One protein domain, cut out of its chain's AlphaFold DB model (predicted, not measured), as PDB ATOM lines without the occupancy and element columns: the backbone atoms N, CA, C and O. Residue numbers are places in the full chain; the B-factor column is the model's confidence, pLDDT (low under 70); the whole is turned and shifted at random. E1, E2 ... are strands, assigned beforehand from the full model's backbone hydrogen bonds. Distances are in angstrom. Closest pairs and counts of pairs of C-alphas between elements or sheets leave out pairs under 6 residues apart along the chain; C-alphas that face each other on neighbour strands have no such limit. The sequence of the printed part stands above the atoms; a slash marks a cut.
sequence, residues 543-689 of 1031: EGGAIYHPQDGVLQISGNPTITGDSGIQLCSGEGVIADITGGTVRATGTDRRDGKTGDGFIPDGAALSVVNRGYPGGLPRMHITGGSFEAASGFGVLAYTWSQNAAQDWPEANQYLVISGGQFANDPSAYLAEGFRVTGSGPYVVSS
ATOM      1  N   GLU A 543    -114.904  34.696 -68.514       88.56
ATOM      2  CA  GLU A 543    -114.337  35.651 -67.556       88.56
ATOM      3  C   GLU A 543    -114.101  35.073 -66.147       88.56
ATOM      4  O   GLU A 543    -114.004  35.812 -65.164       88.56
ATOM      5  N   GLY A 544    -114.003  33.745 -66.053       91.81
ATOM      6  CA  GLY A 544    -113.756  33.002 -64.825       91.81
ATOM      7  C   GLY A 544    -112.362  32.380 -64.760       91.81
ATOM      8  O   GLY A 544    -111.544  32.508 -65.671       91.81
ATOM      9  N   GLY A 545    -112.095  31.689 -63.657       94.81
ATOM     10  CA  GLY A 545    -110.840  30.980 -63.441       94.81
ATOM     11  C   GLY A 545    -111.060  29.625 -62.795       94.81
ATOM     12  O   GLY A 545    -111.933  29.490 -61.940       94.81
ATOM     13  N   ALA A 546    -110.253  28.625 -63.145       97.94
ATOM     14  CA  ALA A 546    -110.305  27.343 -62.445       97.94
ATOM     15  C   ALA A 546    -110.055  27.540 -60.940       97.94
ATOM     16  O   ALA A 546    -110.826  27.055 -60.111       97.94
ATOM     17  N   ILE A 547    -109.037  28.333 -60.593       97.81
ATOM     18  CA  ILE A 547    -108.753  28.727 -59.213       97.81
ATOM     19  C   ILE A 547    -108.559  30.241 -59.142       97.81
ATOM     20  O   ILE A 547    -107.658  30.799 -59.773       97.81
ATOM     21  N   TYR A 548    -109.375  30.903 -58.324       95.06
ATOM     22  CA  TYR A 548    -109.183  32.302 -57.957       95.06
ATOM     23  C   TYR A 548    -108.820  32.405 -56.480       95.06
ATOM     24  O   TYR A 548    -109.633  32.099 -55.615       95.06
ATOM     25  N   HIS A 549    -107.610  32.865 -56.169       93.69
ATOM     26  CA  HIS A 549    -107.127  32.954 -54.791       93.69
ATOM     27  C   HIS A 549    -106.917  34.423 -54.371       93.69
ATOM     28  O   HIS A 549    -105.798  34.948 -54.435       93.69
ATOM     29  N   PRO A 550    -108.001  35.142 -54.008       91.12
ATOM     30  CA  PRO A 550    -107.932  36.540 -53.593       91.12
ATOM     31  C   PRO A 550    -107.475  36.755 -52.151       91.12
ATOM     32  O   PRO A 550    -107.178  37.888 -51.782       91.12
ATOM     33  N   GLN A 551    -107.484  35.717 -51.325       90.62
ATOM     34  CA  GLN A 551    -107.138  35.778 -49.912       90.62
ATOM     35  C   GLN A 551    -105.691  35.365 -49.643       90.62
ATOM     36  O   GLN A 551    -105.067  34.711 -50.466       90.62
ATOM     37  N   ASP A 552    -105.185  35.754 -48.474       88.50
ATOM     38  CA  ASP A 552    -103.949  35.212 -47.899       88.50
ATOM     39  C   ASP A 552    -104.129  33.719 -47.570       88.50
ATOM     40  O   ASP A 552    -105.226  33.320 -47.160       88.50
ATOM     41  N   GLY A 553    -103.093  32.897 -47.734       89.88
ATOM     42  CA  GLY A 553    -103.182  31.453 -47.513       89.88
ATOM     43  C   GLY A 553    -102.256  30.614 -48.394       89.88
ATOM     44  O   GLY A 553    -101.477  31.129 -49.190       89.88
ATOM     45  N   VAL A 554    -102.374  29.295 -48.243       91.94
ATOM     46  CA  VAL A 554    -101.522  28.303 -48.908       91.94
ATOM     47  C   VAL A 554    -102.272  27.644 -50.061       91.94
ATOM     48  O   VAL A 554    -103.380  27.139 -49.883       91.94
ATOM     49  N   LEU A 555    -101.613  27.564 -51.217       95.75
ATOM     50  CA  LEU A 555    -101.990  26.695 -52.329       95.75
ATOM     51  C   LEU A 555    -100.836  25.724 -52.592       95.75
ATOM     52  O   LEU A 555     -99.709  26.153 -52.817       95.75
ATOM     53  N   GLN A 556    -101.107  24.426 -52.571       95.94
ATOM     54  CA  GLN A 556    -100.128  23.393 -52.897       95.94
ATOM     55  C   GLN A 556    -100.679  22.493 -53.985       95.94
ATOM     56  O   GLN A 556    -101.776  21.950 -53.849       95.94
ATOM     57  N   ILE A 557     -99.910  22.342 -55.060       97.75
ATOM     58  CA  ILE A 557    -100.268  21.495 -56.192       97.75
ATOM     59  C   ILE A 557     -99.124  20.523 -56.446       97.75
ATOM     60  O   ILE A 557     -98.011  20.927 -56.787       97.75
ATOM     61  N   SER A 558     -99.416  19.238 -56.303       92.50
ATOM     62  CA  SER A 558     -98.498  18.132 -56.560       92.50
ATOM     63  C   SER A 558     -99.211  17.009 -57.312       92.50
ATOM     64  O   SER A 558    -100.399  17.110 -57.618       92.50
ATOM     65  N   GLY A 559     -98.480  15.947 -57.658       90.69
ATOM     66  CA  GLY A 559     -99.035  14.823 -58.412       90.69
ATOM     67  C   GLY A 559     -99.470  15.224 -59.824       90.69
ATOM     68  O   GLY A 559     -98.808  16.028 -60.486       90.69
ATOM     69  N   ASN A 560    -100.586  14.653 -60.293       93.44
ATOM     70  CA  ASN A 560    -101.047  14.776 -61.684       93.44
ATOM     71  C   ASN A 560    -102.484  15.332 -61.844       93.44
ATOM     72  O   ASN A 560    -103.269  14.765 -62.609       93.44
ATOM     73  N   PRO A 561    -102.885  16.422 -61.158       97.75
ATOM     74  CA  PRO A 561    -104.195  17.023 -61.376       97.75
ATOM     75  C   PRO A 561    -104.312  17.630 -62.779       97.75
ATOM     76  O   PRO A 561    -103.336  18.124 -63.350       97.75
ATOM     77  N   THR A 562    -105.535  17.651 -63.310       98.50
ATOM     78  CA  THR A 562    -105.887  18.419 -64.513       98.50
ATOM     79  C   THR A 562    -106.772  19.592 -64.119       98.50
ATOM     80  O   THR A 562    -107.884  19.399 -63.635       98.50
ATOM     81  N   ILE A 563    -106.291  20.810 -64.346       98.81
ATOM     82  CA  ILE A 563    -106.955  22.058 -63.966       98.81
ATOM     83  C   ILE A 563    -107.240  22.846 -65.244       98.81
ATOM     84  O   ILE A 563    -106.319  23.257 -65.939       98.81
ATOM     85  N   THR A 564    -108.509  23.050 -65.582       98.62
ATOM     86  CA  THR A 564    -108.931  23.743 -66.806       98.62
ATOM     87  C   THR A 564    -109.874  24.890 -66.474       98.62
ATOM     88  O   THR A 564    -110.827  24.701 -65.724       98.62
ATOM     89  N   GLY A 565    -109.632  26.067 -67.046       98.00
ATOM     90  CA  GLY A 565    -110.492  27.241 -66.886       98.00
ATOM     91  C   GLY A 565    -110.479  28.156 -68.110       98.00
ATOM     92  O   GLY A 565    -109.708  27.929 -69.050       98.00
ATOM     93  N   ASP A 566    -111.315  29.199 -68.115       95.75
ATOM     94  CA  ASP A 566    -111.171  30.319 -69.064       95.75
ATOM     95  C   ASP A 566    -109.796  30.978 -68.833       95.75
ATOM     96  O   ASP A 566    -108.951  30.992 -69.727       95.75
ATOM     97  N   SER A 567    -109.493  31.324 -67.583       97.12
ATOM     98  CA  SER A 567    -108.127  31.436 -67.052       97.12
ATOM     99  C   SER A 567    -107.830  30.252 -66.114       97.12
ATOM    100  O   SER A 567    -108.738  29.657 -65.535       97.12
ATOM    101  N   GLY A 568    -106.564  29.874 -65.948       98.06
ATOM    102  CA  GLY A 568    -106.182  28.759 -65.076       98.06
ATOM    103  C   GLY A 568    -106.224  29.144 -63.596       98.06
ATOM    104  O   GLY A 568    -107.257  29.020 -62.937       98.06
ATOM    105  N   ILE A 569    -105.094  29.606 -63.066       97.94
ATOM    106  CA  ILE A 569    -104.923  29.971 -61.655       97.94
ATOM    107  C   ILE A 569    -104.534  31.446 -61.555       97.94
ATOM    108  O   ILE A 569    -103.550  31.853 -62.170       97.94
ATOM    109  N   GLN A 570    -105.255  32.223 -60.741       96.00
ATOM    110  CA  GLN A 570    -104.929  33.624 -60.459       96.00
ATOM    111  C   GLN A 570    -104.737  33.879 -58.961       96.00
ATOM    112  O   GLN A 570    -105.657  33.678 -58.164       96.00
ATOM    113  N   LEU A 571    -103.567  34.409 -58.595       93.44
ATOM    114  CA  LEU A 571    -103.214  34.813 -57.231       93.44
ATOM    115  C   LEU A 571    -103.213  36.332 -57.077       93.44
ATOM    116  O   LEU A 571    -102.691  37.044 -57.940       93.44
ATOM    117  N   CYS A 572    -103.760  36.828 -55.964       86.12
ATOM    118  CA  CYS A 572    -103.920  38.272 -55.759       86.12
ATOM    119  C   CYS A 572    -103.483  38.816 -54.390       86.12
ATOM    120  O   CYS A 572    -103.448  40.037 -54.245       86.12
ATOM    121  N   SER A 573    -103.177  37.973 -53.396       80.44
ATOM    122  CA  SER A 573    -102.837  38.416 -52.031       80.44
ATOM    123  C   SER A 573    -101.938  37.440 -51.271       80.44
ATOM    124  O   SER A 573    -102.062  36.245 -51.497       80.44
ATOM    125  N   GLY A 574    -101.148  37.970 -50.319       67.38
ATOM    126  CA  GLY A 574    -100.641  37.286 -49.113       67.38
ATOM    127  C   GLY A 574     -99.106  37.317 -48.915       67.38
ATOM    128  O   GLY A 574     -98.360  37.128 -49.867       67.38
ATOM    129  N   GLU A 575     -98.605  37.569 -47.697       59.88
ATOM    130  CA  GLU A 575     -97.152  37.631 -47.389       59.88
ATOM    131  C   GLU A 575     -96.559  36.323 -46.825       59.88
ATOM    132  O   GLU A 575     -95.330  36.197 -46.782       59.88
ATOM    133  N   GLY A 576     -97.383  35.356 -46.408       55.50
ATOM    134  CA  GLY A 576     -96.953  34.058 -45.867       55.50
ATOM    135  C   GLY A 576     -97.252  32.912 -46.839       55.50
ATOM    136  O   GLY A 576     -98.405  32.718 -47.169       55.50
ATOM    137  N   VAL A 577     -96.205  32.204 -47.304       51.97
ATOM    138  CA  VAL A 577     -96.173  31.009 -48.201       51.97
ATOM    139  C   VAL A 577     -97.323  30.875 -49.211       51.97
ATOM    140  O   VAL A 577     -98.414  30.448 -48.848       51.97
ATOM    141  N   ILE A 578     -97.061  31.134 -50.501       73.69
ATOM    142  CA  ILE A 578     -98.117  31.128 -51.526       73.69
ATOM    143  C   ILE A 578     -97.671  30.391 -52.787       73.69
ATOM    144  O   ILE A 578     -96.559  30.587 -53.272       73.69
ATOM    145  N   ALA A 579     -98.585  29.534 -53.252       82.94
ATOM    146  CA  ALA A 579     -98.530  28.631 -54.397       82.94
ATOM    147  C   ALA A 579     -97.192  27.916 -54.624       82.94
ATOM    148  O   ALA A 579     -96.354  28.393 -55.385       82.94
ATOM    149  N   ASP A 580     -97.055  26.714 -54.069       90.94
ATOM    150  CA  ASP A 580     -96.003  25.774 -54.464       90.94
ATOM    151  C   ASP A 580     -96.578  24.761 -55.465       90.94
ATOM    152  O   ASP A 580     -97.471  23.971 -55.135       90.94
ATOM    153  N   ILE A 581     -96.083  24.805 -56.703       95.69
ATOM    154  CA  ILE A 581     -96.521  23.936 -57.799       95.69
ATOM    155  C   ILE A 581     -95.363  23.028 -58.210       95.69
ATOM    156  O   ILE A 581     -94.323  23.487 -58.696       95.69
ATOM    157  N   THR A 582     -95.543  21.724 -58.018       91.81
ATOM    158  CA  THR A 582     -94.541  20.697 -58.341       91.81
ATOM    159  C   THR A 582     -94.968  19.782 -59.487       91.81
ATOM    160  O   THR A 582     -94.119  19.130 -60.093       91.81
ATOM    161  N   GLY A 583     -96.257  19.760 -59.840       87.75
ATOM    162  CA  GLY A 583     -96.804  18.872 -60.864       87.75
ATOM    163  C   GLY A 583     -98.164  19.315 -61.410       87.75
ATOM    164  O   GLY A 583     -98.627  20.426 -61.149       87.75
ATOM    165  N   GLY A 584     -98.797  18.433 -62.185       96.88
ATOM    166  CA  GLY A 584    -100.103  18.660 -62.803       96.88
ATOM    167  C   GLY A 584    -100.082  19.402 -64.144       96.88
ATOM    168  O   GLY A 584     -99.045  19.833 -64.651       96.88
ATOM    169  N   THR A 585    -101.269  19.523 -64.738       98.44
ATOM    170  CA  THR A 585    -101.513  20.270 -65.979       98.44
ATOM    171  C   THR A 585    -102.535  21.369 -65.725       98.44
ATOM    172  O   THR A 585    -103.661  21.081 -65.320       98.44
ATOM    173  N   VAL A 586    -102.169  22.617 -66.017       98.69
ATOM    174  CA  VAL A 586    -103.070  23.772 -65.984       98.69
ATOM    175  C   VAL A 586    -103.306  24.265 -67.408       98.69
ATOM    176  O   VAL A 586    -102.362  24.595 -68.128       98.69
ATOM    177  N   ARG A 587    -104.574  24.329 -67.818       98.31
ATOM    178  CA  ARG A 587    -105.005  24.730 -69.158       98.31
ATOM    179  C   ARG A 587    -105.942  25.935 -69.084       98.31
ATOM    180  O   ARG A 587    -107.075  25.817 -68.623       98.31
ATOM    181  N   ALA A 588    -105.496  27.072 -69.604       98.12
ATOM    182  CA  ALA A 588    -106.351  28.217 -69.885       98.12
ATOM    183  C   ALA A 588    -106.892  28.142 -71.316       98.12
ATOM    184  O   ALA A 588    -106.147  27.990 -72.289       98.12
ATOM    185  N   THR A 589    -108.208  28.233 -71.443       97.12
ATOM    186  CA  THR A 589    -108.929  28.105 -72.718       97.12
ATOM    187  C   THR A 589    -109.408  29.447 -73.264       97.12
ATOM    188  O   THR A 589    -109.703  29.556 -74.455       97.12
ATOM    189  N   GLY A 590    -109.444  30.466 -72.410       95.06
ATOM    190  CA  GLY A 590    -109.889  31.811 -72.712       95.06
ATOM    191  C   GLY A 590    -108.846  32.662 -73.426       95.06
ATOM    192  O   GLY A 590    -107.670  32.319 -73.576       95.06
ATOM    193  N   THR A 591    -109.311  33.821 -73.877       94.38
ATOM    194  CA  THR A 591    -108.484  34.884 -74.451       94.38
ATOM    195  C   THR A 591    -108.192  35.951 -73.404       94.38
ATOM    196  O   THR A 591    -108.958  36.108 -72.459       94.38
ATOM    197  N   ASP A 592    -107.152  36.752 -73.617       94.81
ATOM    198  CA  ASP A 592    -106.908  37.932 -72.785       94.81
ATOM    199  C   ASP A 592    -108.022  38.977 -72.978       94.81
ATOM    200  O   ASP A 592    -108.211  39.516 -74.071       94.81
ATOM    201  N   ARG A 593    -108.781  39.230 -71.909       93.81
ATOM    202  CA  ARG A 593    -109.895  40.186 -71.819       93.81
ATOM    203  C   ARG A 593    -109.633  41.243 -70.736       93.81
ATOM    204  O   ARG A 593    -110.566  41.802 -70.160       93.81
ATOM    205  N   ARG A 594    -108.360  41.540 -70.437       94.06
ATOM    206  CA  ARG A 594    -107.987  42.619 -69.499       94.06
ATOM    207  C   ARG A 594    -108.470  43.989 -69.959       94.06
ATOM    208  O   ARG A 594    -108.849  44.817 -69.130       94.06
ATOM    209  N   ASP A 595    -108.473  44.224 -71.266       91.69
ATOM    210  CA  ASP A 595    -108.936  45.478 -71.849       91.69
ATOM    211  C   ASP A 595    -110.417  45.722 -71.527       91.69
ATOM    212  O   ASP A 595    -111.297  44.944 -71.882       91.69
ATOM    213  N   GLY A 596    -110.703  46.837 -70.851       84.44
ATOM    214  CA  GLY A 596    -112.063  47.217 -70.462       84.44
ATOM    215  C   GLY A 596    -112.563  46.595 -69.153       84.44
ATOM    216  O   GLY A 596    -113.639  46.980 -68.690       84.44
ATOM    217  N   LYS A 597    -111.791  45.711 -68.504       91.00
ATOM    218  CA  LYS A 597    -112.136  45.159 -67.188       91.00
ATOM    219  C   LYS A 597    -112.187  46.261 -66.128       91.00
ATOM    220  O   LYS A 597    -111.207  46.957 -65.889       91.00
ATOM    221  N   THR A 598    -113.307  46.361 -65.412       86.00
ATOM    222  CA  THR A 598    -113.479  47.285 -64.277       86.00
ATOM    223  C   THR A 598    -113.673  46.559 -62.950       86.00
ATOM    224  O   THR A 598    -114.218  45.455 -62.918       86.00
ATOM    225  N   GLY A 599    -113.293  47.195 -61.842       79.88
ATOM    226  CA  GLY A 599    -113.516  46.674 -60.491       79.88
ATOM    227  C   GLY A 599    -112.398  45.754 -60.007       79.88
ATOM    228  O   GLY A 599    -111.460  45.440 -60.742       79.88
ATOM    229  N   ASP A 600    -112.509  45.329 -58.754       74.88
ATOM    230  CA  ASP A 600    -111.442  44.697 -57.975       74.88
ATOM    231  C   ASP A 600    -111.448  43.163 -57.997       74.88
ATOM    232  O   ASP A 600    -110.505  42.574 -57.479       74.88
ATOM    233  N   GLY A 601    -112.460  42.521 -58.595       86.19
ATOM    234  CA  GLY A 601    -112.573  41.059 -58.702       86.19
ATOM    235  C   GLY A 601    -111.566  40.381 -59.650       86.19
ATOM    236  O   GLY A 601    -110.545  40.960 -60.027       86.19
ATOM    237  N   PHE A 602    -111.876  39.145 -60.047       92.12
ATOM    238  CA  PHE A 602    -111.068  38.338 -60.969       92.12
ATOM    239  C   PHE A 602    -110.723  39.082 -62.257       92.12
ATOM    240  O   PHE A 602    -111.557  39.825 -62.771       92.12
ATOM    241  N   ILE A 603    -109.510  38.895 -62.777       94.44
ATOM    242  CA  ILE A 603    -109.073  39.494 -64.039       94.44
ATOM    243  C   ILE A 603    -109.001  38.402 -65.114       94.44
ATOM    244  O   ILE A 603    -108.181  37.497 -64.971       94.44
ATOM    245  N   PRO A 604    -109.786  38.494 -66.199       94.56
ATOM    246  CA  PRO A 604    -109.790  37.490 -67.257       94.56
ATOM    247  C   PRO A 604    -108.611  37.702 -68.216       94.56
ATOM    248  O   PRO A 604    -108.752  38.265 -69.295       94.56
ATOM    249  N   ASP A 605    -107.415  37.306 -67.790       95.50
ATOM    250  CA  ASP A 605    -106.167  37.443 -68.554       95.50
ATOM    251  C   ASP A 605    -105.909  36.298 -69.549       95.50
ATOM    252  O   ASP A 605    -104.984  36.377 -70.360       95.50
ATOM    253  N   GLY A 606    -106.726  35.241 -69.507       96.06
ATOM    254  CA  GLY A 606    -106.571  34.030 -70.311       96.06
ATOM    255  C   GLY A 606    -105.269  33.274 -70.037       96.06
ATOM    256  O   GLY A 606    -104.855  32.476 -70.880       96.06
ATOM    257  N   ALA A 607    -104.580  33.551 -68.926       97.75
ATOM    258  CA  ALA A 607    -103.311  32.919 -68.597       97.75
ATOM    259  C   ALA A 607    -103.521  31.587 -67.868       97.75
ATOM    260  O   ALA A 607    -104.461  31.441 -67.082       97.75
ATOM    261  N   ALA A 608    -102.632  30.612 -68.092       98.12
ATOM    262  CA  ALA A 608    -102.648  29.378 -67.306       98.12
ATOM    263  C   ALA A 608    -102.281  29.670 -65.844       98.12
ATOM    264  O   ALA A 608    -102.958  29.191 -64.940       98.12
ATOM    265  N   LEU A 609    -101.283  30.525 -65.616       98.06
ATOM    266  CA  LEU A 609    -100.926  31.043 -64.299       98.06
ATOM    267  C   LEU A 609    -100.801  32.567 -64.328       98.06
ATOM    268  O   LEU A 609    -100.107  33.117 -65.188       98.06
ATOM    269  N   SER A 610    -101.395  33.244 -63.347       96.44
ATOM    270  CA  SER A 610    -101.229  34.679 -63.135       96.44
ATOM    271  C   SER A 610    -100.946  35.050 -61.681       96.44
ATOM    272  O   SER A 610    -101.650  34.651 -60.752       96.44
ATOM    273  N   VAL A 611     -99.911  35.871 -61.486       94.81
ATOM    274  CA  VAL A 611     -99.574  36.488 -60.196       94.81
ATOM    275  C   VAL A 611     -99.789  37.992 -60.314       94.81
ATOM    276  O   VAL A 611     -99.076  38.683 -61.046       94.81
ATOM    277  N   VAL A 612    -100.796  38.511 -59.613       93.44
ATOM    278  CA  VAL A 612    -101.237  39.897 -59.784       93.44
ATOM    279  C   VAL A 612    -100.908  40.728 -58.550       93.44
ATOM    280  O   VAL A 612    -101.523  40.572 -57.495       93.44
ATOM    281  N   ASN A 613    -100.005  41.695 -58.709       91.88
ATOM    282  CA  ASN A 613     -99.779  42.731 -57.709       91.88
ATOM    283  C   ASN A 613    -100.896  43.778 -57.792       91.88
ATOM    284  O   ASN A 613    -100.978  44.546 -58.745       91.88
ATOM    285  N   ARG A 614    -101.763  43.837 -56.785       86.31
ATOM    286  CA  ARG A 614    -102.883  44.796 -56.757       86.31
ATOM    287  C   ARG A 614    -103.035  45.539 -55.434       86.31
ATOM    288  O   ARG A 614    -104.066  46.160 -55.192       86.31
ATOM    289  N   GLY A 615    -102.018  45.469 -54.571       80.06
ATOM    290  CA  GLY A 615    -102.055  46.082 -53.241       80.06
ATOM    291  C   GLY A 615    -103.194  45.557 -52.364       80.06
ATOM    292  O   GLY A 615    -103.795  46.328 -51.617       80.06
ATOM    293  N   TYR A 616    -103.536  44.270 -52.492       83.06
ATOM    294  CA  TYR A 616    -104.564  43.668 -51.654       83.06
ATOM    295  C   TYR A 616    -104.165  43.703 -50.170       83.06
ATOM    296  O   TYR A 616    -102.977  43.631 -49.849       83.06
ATOM    297  N   PRO A 617    -105.143  43.782 -49.249       77.62
ATOM    298  CA  PRO A 617    -104.879  43.905 -47.816       77.62
ATOM    299  C   PRO A 617    -104.038  42.785 -47.182       77.62
ATOM    300  O   PRO A 617    -103.438  43.008 -46.132       77.62
ATOM    301  N   GLY A 618    -104.003  41.582 -47.769       76.62
ATOM    302  CA  GLY A 618    -103.148  40.490 -47.291       76.62
ATOM    303  C   GLY A 618    -101.690  40.584 -47.754       76.62
ATOM    304  O   GLY A 618    -100.870  39.820 -47.267       76.62
ATOM    305  N   GLY A 619    -101.347  41.537 -48.625       84.25
ATOM    306  CA  GLY A 619     -99.989  41.775 -49.120       84.25
ATOM    307  C   GLY A 619     -99.698  41.116 -50.471       84.25
ATOM    308  O   GLY A 619    -100.623  40.750 -51.195       84.25
ATOM    309  N   LEU A 620     -98.421  41.036 -50.859       87.44
ATOM    310  CA  LEU A 620     -98.005  40.657 -52.218       87.44
ATOM    311  C   LEU A 620     -97.895  39.136 -52.407       87.44
ATOM    312  O   LEU A 620     -97.029  38.544 -51.765       87.44
ATOM    313  N   PRO A 621     -98.658  38.529 -53.340       90.00
ATOM    314  CA  PRO A 621     -98.650  37.084 -53.532       90.00
ATOM    315  C   PRO A 621     -97.295  36.563 -54.017       90.00
ATOM    316  O   PRO A 621     -96.588  37.253 -54.755       90.00
ATOM    317  N   ARG A 622     -96.972  35.319 -53.648       90.56
ATOM    318  CA  ARG A 622     -95.810  34.565 -54.144       90.56
ATOM    319  C   ARG A 622     -96.247  33.297 -54.883       90.56
ATOM    320  O   ARG A 622     -97.379  32.855 -54.722       90.56
ATOM    321  N   MET A 623     -95.379  32.768 -55.736       94.06
ATOM    322  CA  MET A 623     -95.560  31.486 -56.412       94.06
ATOM    323  C   MET A 623     -94.194  30.874 -56.730       94.06
ATOM    324  O   MET A 623     -93.340  31.520 -57.346       94.06
ATOM    325  N   HIS A 624     -94.010  29.611 -56.359       92.56
ATOM    326  CA  HIS A 624     -92.864  28.800 -56.742       92.56
ATOM    327  C   HIS A 624     -93.301  27.670 -57.665       92.56
ATOM    328  O   HIS A 624     -94.228  26.917 -57.365       92.56
ATOM    329  N   ILE A 625     -92.601  27.529 -58.787       95.56
ATOM    330  CA  ILE A 625     -92.898  26.500 -59.783       95.56
ATOM    331  C   ILE A 625     -91.657  25.650 -60.004       95.56
ATOM    332  O   ILE A 625     -90.644  26.127 -60.515       95.56
ATOM    333  N   THR A 626     -91.757  24.375 -59.643       93.25
ATOM    334  CA  THR A 626     -90.680  23.384 -59.798       93.25
ATOM    335  C   THR A 626     -91.025  22.309 -60.834       93.25
ATOM    336  O   THR A 626     -90.136  21.594 -61.290       93.25
ATOM    337  N   GLY A 627     -92.287  22.227 -61.270       89.44
ATOM    338  CA  GLY A 627     -92.755  21.270 -62.273       89.44
ATOM    339  C   GLY A 627     -94.175  21.567 -62.767       89.44
ATOM    340  O   GLY A 627     -94.781  22.559 -62.368       89.44
ATOM    341  N   GLY A 628     -94.688  20.715 -63.660       96.25
ATOM    342  CA  GLY A 628     -96.018  20.842 -64.274       96.25
ATOM    343  C   GLY A 628     -96.022  21.336 -65.729       96.25
ATOM    344  O   GLY A 628     -94.976  21.646 -66.310       96.25
ATOM    345  N   SER A 629     -97.216  21.374 -66.327       97.38
ATOM    346  CA  SER A 629     -97.475  21.856 -67.694       97.38
ATOM    347  C   SER A 629     -98.506  22.986 -67.691       97.38
ATOM    348  O   SER A 629     -99.590  22.834 -67.129       97.38
ATOM    349  N   PHE A 630     -98.183  24.108 -68.334       98.25
ATOM    350  CA  PHE A 630     -98.967  25.343 -68.309       98.25
ATOM    351  C   PHE A 630     -99.299  25.792 -69.734       98.25
ATOM    352  O   PHE A 630     -98.501  26.428 -70.434       98.25
ATOM    353  N   GLU A 631    -100.506  25.440 -70.166       97.38
ATOM    354  CA  GLU A 631    -101.004  25.637 -71.523       97.38
ATOM    355  C   GLU A 631    -102.035  26.763 -71.563       97.38
ATOM    356  O   GLU A 631    -102.955  26.795 -70.751       97.38
ATOM    357  N   ALA A 632    -101.938  27.666 -72.536       96.56
ATOM    358  CA  ALA A 632    -102.885  28.766 -72.664       96.56
ATOM    359  C   ALA A 632    -103.218  29.056 -74.128       96.56
ATOM    360  O   ALA A 632    -102.316  29.269 -74.939       96.56
ATOM    361  N   ALA A 633    -104.512  29.122 -74.457       94.44
ATOM    362  CA  ALA A 633    -104.987  29.501 -75.791       94.44
ATOM    363  C   ALA A 633    -104.606  30.949 -76.161       94.44
ATOM    364  O   ALA A 633    -104.337  31.242 -77.325       94.44
ATOM    365  N   SER A 634    -104.521  31.835 -75.165       91.56
ATOM    366  CA  SER A 634    -103.985  33.198 -75.292       91.56
ATOM    367  C   SER A 634    -102.484  33.243 -75.620       91.56
ATOM    368  O   SER A 634    -101.976  34.274 -76.058       91.56
ATOM    369  N   GLY A 635    -101.770  32.136 -75.397       89.75
ATOM    370  CA  GLY A 635    -100.312  32.053 -75.411       89.75
ATOM    371  C   GLY A 635     -99.654  32.352 -74.058       89.75
ATOM    372  O   GLY A 635     -98.467  32.081 -73.910       89.75
ATOM    373  N   PHE A 636    -100.384  32.850 -73.054       94.31
ATOM    374  CA  PHE A 636     -99.834  33.179 -71.731       94.31
ATOM    375  C   PHE A 636     -99.836  31.968 -70.784       94.31
ATOM    376  O   PHE A 636    -100.724  31.800 -69.955       94.31
ATOM    377  N   GLY A 637     -98.828  31.104 -70.881       95.19
ATOM    378  CA  GLY A 637     -98.607  30.025 -69.908       95.19
ATOM    379  C   GLY A 637     -98.314  30.552 -68.497       95.19
ATOM    380  O   GLY A 637     -98.762  29.976 -67.513       95.19
ATOM    381  N   VAL A 638     -97.617  31.681 -68.386       97.06
ATOM    382  CA  VAL A 638     -97.381  32.375 -67.118       97.06
ATOM    383  C   VAL A 638     -97.324  33.887 -67.316       97.06
ATOM    384  O   VAL A 638     -96.769  34.376 -68.306       97.06
ATOM    385  N   LEU A 639     -97.893  34.627 -66.364       96.00
ATOM    386  CA  LEU A 639     -97.984  36.081 -66.402       96.00
ATOM    387  C   LEU A 639     -97.852  36.688 -64.995       96.00
ATOM    388  O   LEU A 639     -98.508  36.248 -64.055       96.00
ATOM    389  N   ALA A 640     -97.051  37.742 -64.844       95.94
ATOM    390  CA  ALA A 640     -97.007  38.530 -63.613       95.94
ATOM    391  C   ALA A 640     -97.020  40.026 -63.925       95.94
ATOM    392  O   ALA A 640     -96.264  40.492 -64.779       95.94
ATOM    393  N   TYR A 641     -97.903  40.774 -63.261       95.19
ATOM    394  CA  TYR A 641     -98.123  42.192 -63.548       95.19
ATOM    395  C   TYR A 641     -98.763  42.927 -62.370       95.19
ATOM    396  O   TYR A 641     -99.349  42.322 -61.469       95.19
ATOM    397  N   THR A 642     -98.682  44.256 -62.405       94.12
ATOM    398  CA  THR A 642     -99.411  45.122 -61.482       94.12
ATOM    399  C   THR A 642    -100.785  45.444 -62.059       94.12
ATOM    400  O   THR A 642    -100.893  45.845 -63.215       94.12
ATOM    401  N   TRP A 643    -101.846  45.323 -61.266       92.69
ATOM    402  CA  TRP A 643    -103.180  45.804 -61.616       92.69
ATOM    403  C   TRP A 643    -103.544  47.009 -60.760       92.69
ATOM    404  O   TRP A 643    -103.694  46.906 -59.543       92.69
ATOM    405  N   SER A 644    -103.719  48.165 -61.394       90.25
ATOM    406  CA  SER A 644    -104.207  49.358 -60.704       90.25
ATOM    407  C   SER A 644    -104.999  50.248 -61.652       90.25
ATOM    408  O   SER A 644    -104.757  50.263 -62.855       90.25
ATOM    409  N   GLN A 645    -105.985  50.970 -61.110       88.88
ATOM    410  CA  GLN A 645    -106.849  51.868 -61.889       88.88
ATOM    411  C   GLN A 645    -107.493  51.192 -63.116       88.88
ATOM    412  O   GLN A 645    -107.636  51.818 -64.162       88.88
ATOM    413  N   ASN A 646    -107.914  49.926 -62.971       90.81
ATOM    414  CA  ASN A 646    -108.517  49.118 -64.039       90.81
ATOM    415  C   ASN A 646    -107.592  48.884 -65.253       90.81
ATOM    416  O   ASN A 646    -108.072  48.744 -66.375       90.81
ATOM    417  N   ALA A 647    -106.272  48.877 -65.045       91.38
ATOM    418  CA  ALA A 647    -105.294  48.630 -66.097       91.38
ATOM    419  C   ALA A 647    -104.121  47.776 -65.597       91.38
ATOM    420  O   ALA A 647    -103.684  47.894 -64.445       91.38
ATOM    421  N   ALA A 648    -103.592  46.941 -66.493       93.44
ATOM    422  CA  ALA A 648    -102.354  46.206 -66.274       93.44
ATOM    423  C   ALA A 648    -101.139  47.120 -66.501       93.44
ATOM    424  O   ALA A 648    -101.118  47.930 -67.427       93.44
ATOM    425  N   GLN A 649    -100.133  46.981 -65.646       94.38
ATOM    426  CA  GLN A 649     -98.858  47.691 -65.698       94.38
ATOM    427  C   GLN A 649     -97.719  46.704 -65.450       94.38
ATOM    428  O   GLN A 649     -97.909  45.685 -64.778       94.38
ATOM    429  N   ASP A 650     -96.533  47.026 -65.956       94.19
ATOM    430  CA  ASP A 650     -95.337  46.221 -65.719       94.19
ATOM    431  C   ASP A 650     -95.042  46.101 -64.217       94.19
ATOM    432  O   ASP A 650     -95.258  47.032 -63.435       94.19
ATOM    433  N   TRP A 651     -94.521  44.943 -63.815       94.75
ATOM    434  CA  TRP A 651     -94.033  44.700 -62.461       94.75
ATOM    435  C   TRP A 651     -92.565  44.259 -62.523       94.75
ATOM    436  O   TRP A 651     -92.285  43.063 -62.612       94.75
ATOM    437  N   PRO A 652     -91.612  45.211 -62.528       91.81
ATOM    438  CA  PRO A 652     -90.190  44.908 -62.697       91.81
ATOM    439  C   PRO A 652     -89.623  43.960 -61.633       91.81
ATOM    440  O   PRO A 652     -88.718  43.184 -61.919       91.81
ATOM    441  N   GLU A 653     -90.166  44.002 -60.416       93.50
ATOM    442  CA  GLU A 653     -89.739  43.184 -59.277       93.50
ATOM    443  C   GLU A 653     -90.468  41.833 -59.181       93.50
ATOM    444  O   GLU A 653     -90.292  41.116 -58.196       93.50
ATOM    445  N   ALA A 654     -91.279  41.456 -60.179       92.31
ATOM    446  CA  ALA A 654     -92.068  40.221 -60.152       92.31
ATOM    447  C   ALA A 654     -91.221  38.953 -59.933       92.31
ATOM    448  O   ALA A 654     -91.701  38.000 -59.326       92.31
ATOM    449  N   ASN A 655     -89.956  38.947 -60.356       89.75
ATOM    450  CA  ASN A 655     -89.026  37.828 -60.166       89.75
ATOM    451  C   ASN A 655     -88.661  37.536 -58.696       89.75
ATOM    452  O   ASN A 655     -88.092  36.489 -58.406       89.75
ATOM    453  N   GLN A 656     -88.972  38.441 -57.763       90.38
ATOM    454  CA  GLN A 656     -88.817  38.209 -56.319       90.38
ATOM    455  C   GLN A 656     -90.011  37.454 -55.716       90.38
ATOM    456  O   GLN A 656     -89.943  37.000 -54.575       90.38
ATOM    457  N   TYR A 657     -91.113  37.366 -56.463       91.44
ATOM    458  CA  TYR A 657     -92.394  36.838 -56.001       91.44
ATOM    459  C   TYR A 657     -92.844  35.631 -56.823       91.44
ATOM    460  O   TYR A 657     -93.484  34.740 -56.281       91.44
ATOM    461  N   LEU A 658     -92.483  35.572 -58.102       94.12
ATOM    462  CA  LEU A 658     -92.662  34.421 -58.973       94.12
ATOM    463  C   LEU A 658     -91.283  33.848 -59.314       94.12
ATOM    464  O   LEU A 658     -90.496  34.506 -59.996       94.12
ATOM    465  N   VAL A 659     -91.010  32.629 -58.844       93.44
ATOM    466  CA  VAL A 659     -89.730  31.938 -59.052       93.44
ATOM    467  C   VAL A 659     -89.973  30.599 -59.738       93.44
ATOM    468  O   VAL A 659     -90.749  29.773 -59.259       93.44
ATOM    469  N   ILE A 660     -89.289  30.379 -60.861       95.62
ATOM    470  CA  ILE A 660     -89.462  29.195 -61.705       95.62
ATOM    471  C   ILE A 660     -88.145  28.426 -61.806       95.62
ATOM    472  O   ILE A 660     -87.133  28.958 -62.264       95.62
ATOM    473  N   SER A 661     -88.174  27.153 -61.422       93.88
ATOM    474  CA  SER A 661     -87.057  26.203 -61.509       93.88
ATOM    475  C   SER A 661     -87.418  24.909 -62.256       93.88
ATOM    476  O   SER A 661     -86.570  24.040 -62.433       93.88
ATOM    477  N   GLY A 662     -88.638  24.786 -62.785       91.25
ATOM    478  CA  GLY A 662     -89.020  23.676 -63.660       91.25
ATOM    479  C   GLY A 662     -90.386  23.869 -64.316       91.25
ATOM    480  O   GLY A 662     -91.071  24.859 -64.066       91.25
ATOM    481  N   GLY A 663     -90.763  22.928 -65.186       95.62
ATOM    482  CA  GLY A 663     -92.060  22.905 -65.875       95.62
ATOM    483  C   GLY A 663     -92.019  23.270 -67.365       95.62
ATOM    484  O   GLY A 663     -90.961  23.572 -67.935       95.62
ATOM    485  N   GLN A 664     -93.193  23.204 -68.000       96.38
ATOM    486  CA  GLN A 664     -93.416  23.501 -69.420       96.38
ATOM    487  C   GLN A 664     -94.437  24.633 -69.587       96.38
ATOM    488  O   GLN A 664     -95.501  24.583 -68.982       96.38
ATOM    489  N   PHE A 665     -94.143  25.630 -70.424       97.75
ATOM    490  CA  PHE A 665     -94.929  26.866 -70.524       97.75
ATOM    491  C   PHE A 665     -95.266  27.237 -71.972       97.75
ATOM    492  O   PHE A 665     -94.459  27.045 -72.888       97.75
ATOM    493  N   ALA A 666     -96.444  27.829 -72.182       95.81
ATOM    494  CA  ALA A 666     -96.860  28.333 -73.494       95.81
ATOM    495  C   ALA A 666     -96.095  29.596 -73.961       95.81
ATOM    496  O   ALA A 666     -95.930  29.785 -75.166       95.81
ATOM    497  N   ASN A 667     -95.568  30.414 -73.041       96.00
ATOM    498  CA  ASN A 667     -94.690  31.561 -73.325       96.00
ATOM    499  C   ASN A 667     -93.340  31.436 -72.613       96.00
ATOM    500  O   ASN A 667     -93.192  30.646 -71.688       96.00
ATOM    501  N   ASP A 668     -92.373  32.249 -73.046       95.75
ATOM    502  CA  ASP A 668     -91.025  32.303 -72.480       95.75
ATOM    503  C   ASP A 668     -91.051  32.775 -71.007       95.75
ATOM    504  O   ASP A 668     -91.397  33.935 -70.755       95.75
ATOM    505  N   PRO A 669     -90.671  31.923 -70.031       96.00
ATOM    506  CA  PRO A 669     -90.675  32.269 -68.613       96.00
ATOM    507  C   PRO A 669     -89.357  32.911 -68.134       96.00
ATOM    508  O   PRO A 669     -89.175  33.087 -66.930       96.00
ATOM    509  N   SER A 670     -88.421  33.263 -69.031       93.94
ATOM    510  CA  SER A 670     -87.056  33.703 -68.673       93.94
ATOM    511  C   SER A 670     -86.989  34.871 -67.679       93.94
ATOM    512  O   SER A 670     -86.009  34.994 -66.950       93.94
ATOM    513  N   ALA A 671     -88.017  35.723 -67.619       93.31
ATOM    514  CA  ALA A 671     -88.087  36.840 -66.673       93.31
ATOM    515  C   ALA A 671     -88.196  36.404 -65.195       93.31
ATOM    516  O   ALA A 671     -87.907  37.208 -64.312       93.31
ATOM    517  N   TYR A 672     -88.596  35.158 -64.928       95.00
ATOM    518  CA  TYR A 672     -88.914  34.640 -63.588       95.00
ATOM    519  C   TYR A 672     -88.013  33.467 -63.169       95.00
ATOM    520  O   TYR A 672     -88.302  32.743 -62.217       95.00
ATOM    521  N   LEU A 673     -86.942  33.229 -63.925       94.12
ATOM    522  CA  LEU A 673     -86.113  32.043 -63.790       94.12
ATOM    523  C   LEU A 673     -85.223  32.110 -62.543       94.12
ATOM    524  O   LEU A 673     -84.538  33.108 -62.312       94.12
ATOM    525  N   ALA A 674     -85.194  31.027 -61.770       90.94
ATOM    526  CA  ALA A 674     -84.267  30.865 -60.657       90.94
ATOM    527  C   ALA A 674     -82.806  30.780 -61.142       90.94
ATOM    528  O   ALA A 674     -82.515  30.325 -62.255       90.94
ATOM    529  N   GLU A 675     -81.861  31.177 -60.285       88.50
ATOM    530  CA  GLU A 675     -80.430  31.039 -60.570       88.50
ATOM    531  C   GLU A 675     -80.058  29.565 -60.820       88.50
ATOM    532  O   GLU A 675     -80.510  28.667 -60.114       88.50
ATOM    533  N   GLY A 676     -79.235  29.305 -61.841       86.25
ATOM    534  CA  GLY A 676     -78.802  27.948 -62.198       86.25
ATOM    535  C   GLY A 676     -79.755  27.174 -63.119       86.25
ATOM    536  O   GLY A 676     -79.464  26.026 -63.457       86.25
ATOM    537  N   PHE A 677     -80.846  27.786 -63.584       91.31
ATOM    538  CA  PHE A 677     -81.784  27.181 -64.535       91.31
ATOM    539  C   PHE A 677     -81.704  27.842 -65.916       91.31
ATOM    540  O   PHE A 677     -81.150  28.930 -66.081       91.31
ATOM    541  N   ARG A 678     -82.225  27.159 -66.942       89.25
ATOM    542  CA  ARG A 678     -82.300  27.659 -68.325       89.25
ATOM    543  C   ARG A 678     -83.636  27.316 -68.977       89.25
ATOM    544  O   ARG A 678     -84.225  26.276 -68.682       89.25
ATOM    545  N   VAL A 679     -84.046  28.151 -69.927       94.44
ATOM    546  CA  VAL A 679     -85.186  27.902 -70.817       94.44
ATOM    547  C   VAL A 679     -84.690  27.286 -72.127       94.44
ATOM    548  O   VAL A 679     -83.688  27.722 -72.695       94.44
ATOM    549  N   THR A 680     -85.386  26.261 -72.613       89.88
ATOM    550  CA  THR A 680     -85.131  25.618 -73.912       89.88
ATOM    551  C   THR A 680     -86.420  25.482 -74.723       89.88
ATOM    552  O   THR A 680     -87.517  25.547 -74.171       89.88
ATOM    553  N   GLY A 681     -86.286  25.285 -76.037       84.19
ATOM    554  CA  GLY A 681     -87.413  25.199 -76.968       84.19
ATOM    555  C   GLY A 681     -87.796  26.548 -77.587       84.19
ATOM    556  O   GLY A 681     -87.337  27.606 -77.166       84.19
ATOM    557  N   SER A 682     -88.626  26.494 -78.627       76.62
ATOM    558  CA  SER A 682     -89.252  27.662 -79.265       76.62
ATOM    559  C   SER A 682     -90.781  27.607 -79.140       76.62
ATOM    560  O   SER A 682     -91.485  28.089 -80.026       76.62
ATOM    561  N   GLY A 683     -91.268  26.950 -78.077       73.25
ATOM    562  CA  GLY A 683     -92.675  26.626 -77.825       73.25
ATOM    563  C   GLY A 683     -92.987  25.122 -77.984       73.25
ATOM    564  O   GLY A 683     -92.734  24.589 -79.069       73.25
ATOM    565  N   PRO A 684     -93.549  24.439 -76.957       82.81
ATOM    566  CA  PRO A 684     -93.609  24.872 -75.553       82.81
ATOM    567  C   PRO A 684     -92.199  25.107 -74.982       82.81
ATOM    568  O   PRO A 684     -91.228  24.471 -75.400       82.81
ATOM    569  N   TYR A 685     -92.076  26.071 -74.073       93.56
ATOM    570  CA  TYR A 685     -90.824  26.420 -73.402       93.56
ATOM    571  C   TYR A 685     -90.605  25.487 -72.215       93.56
ATOM    572  O   TYR A 685     -91.492  25.343 -71.378       93.56
ATOM    573  N   VAL A 686     -89.430  24.870 -72.126       93.94
ATOM    574  CA  VAL A 686     -89.099  23.899 -71.073       93.94
ATOM    575  C   VAL A 686     -88.004  24.460 -70.177       93.94
ATOM    576  O   VAL A 686     -86.925  24.818 -70.667       93.94
ATOM    577  N   VAL A 687     -88.269  24.502 -68.871       92.44
ATOM    578  CA  VAL A 687     -87.301  24.908 -67.845       92.44
ATOM    579  C   VAL A 687     -86.569  23.678 -67.310       92.44
ATOM    580  O   VAL A 687     -87.189  22.685 -66.941       92.44
ATOM    581  N   SER A 688     -85.238  23.736 -67.283       85.19
ATOM    582  CA  SER A 688     -84.380  22.657 -66.774       85.19
ATOM    583  C   SER A 688     -83.127  23.213 -66.101       85.19
ATOM    584  O   SER A 688     -82.762  24.374 -66.317       85.19
ATOM    585  N   SER A 689     -82.445  22.389 -65.301       83.44
ATOM    586  CA  SER A 689     -81.167  22.768 -64.697       83.44
ATOM    587  C   SER A 689     -80.123  23.067 -65.780       83.44
ATOM    588  O   SER A 689     -79.980  22.360 -66.789       83.44
TER     589      SER A 689
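This is residues 543 to 689 of the 1031 residues of an uncharacterized protein of Subdoligranulum variabile DSM 15176 (UniProt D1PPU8). The chain is wound in stacked turns, a short solenoid with three walls of parallel strands: E1, E4, E6 and E9 make one wall, E3, E5, E8 and E12 another, and E2, residues 580 to 581, E7 and E11 the third. Past the last turn the hairpin E13 and E14 extends the wall of E12, while E10 folds back on the far part of E9. The printed part has 147 residues with fourteen named strands, E1 to E14 in order along the chain, and no named helix; the class is all strand, though only 60 residues, under half, are in named elements. The sheets are E3 E5 E8 E12 E14 E13, mixed, E1 E4 E6 E9 E10, mixed, and E7 E11, all parallel. The whole is compact, with a radius of gyration of the C-alphas of 13.8 A, and rounded, spanning 39 by 30 by 27 A.

In the largest sheet, E3 is residues 562 to 565, E5 585 to 588, E8 629 to 632, E12 663 to 665, E14 685 to 689, 13.5 A long, and E13 677 to 680. In the second sheet, E1 is residues 545 to 549, beginning at C-alpha 545 at (-110.840, 30.980, -63.441), E4 is 567 to 571, E6 609 to 613, 13.5 A long, E9 638 to 644, and E10 647 to 649. E9 is the longest strand, 19.4 A from C-alpha 638 at (-97.381, 32.375, -67.118) to C-alpha 644. E7 is residues 623 to 625 and E11 658 to 660. E2, residues 553 to 557 and 13.5 A long, pairs with no named strand. E14 ends at C-alpha 689 at (-81.167, 22.768, -64.697).

In the largest sheet, E3 and E5 are parallel at 10 degrees, with N 563 and O 585 2.8 A apart, within hydrogen-bond range. E5 and E8 are parallel at 9 degrees, N 586 and O 629 at 2.8 A. E8 and E12 are parallel at 11 degrees, N 630 and O 664 at 2.8 A. E12 and E14 are antiparallel at 154 degrees, N 665 and O 685 at 2.8 A. The hairpin E13 and E14 is antiparallel at 147 degrees, N 680 and O 686 at 2.9 A; E3 and E13 are the edge strands. This sheet is twisted, its C-alphas up to 4.2 A off the best plane. E3 runs on into E4 across 1 residue, at 93 degrees. In the second sheet, twisted with C-alphas up to 6.0 A off the plane, E1 and E4 are parallel at 2 degrees, N 549 and O 570 at 2.9 A. E4 and E6 are parallel at 36 degrees, N 610 and O 569 at 2.8 A. E6 and E9 are parallel at 27 degrees, N 643 and O 613 at 2.8 A. The pairing of E9 is staggered: residues 638 to 642 pair with E6, and 642 to 644 with E10, in an antiparallel hairpin with N 649 and O 642 at 2.8 A. E7 and E11 are parallel at 7 degrees, N 625 and O 659 at 2.9 A. Residues 580 to 581 pair in parallel with residues 556 to 557 of E2 and with residues 624 to 625 of E7. The closest C-alphas of E6 and E7, those of Val 611 and Met 623, are 7.4 A apart. E2 and E6 are apart.

The C-alphas farthest apart, those of Thr 598 and Ser 689, are 40.6 A apart. The printed part has no cut. The links E4 to E5, E5 to E6 and E12 to E13 are long; residues 589 to 608, in the second of these, lie 6 to 21 A from the mean of all C-alphas. The mean pLDDT of the printed part is 91.2, and residues 574 to 577 are under 70.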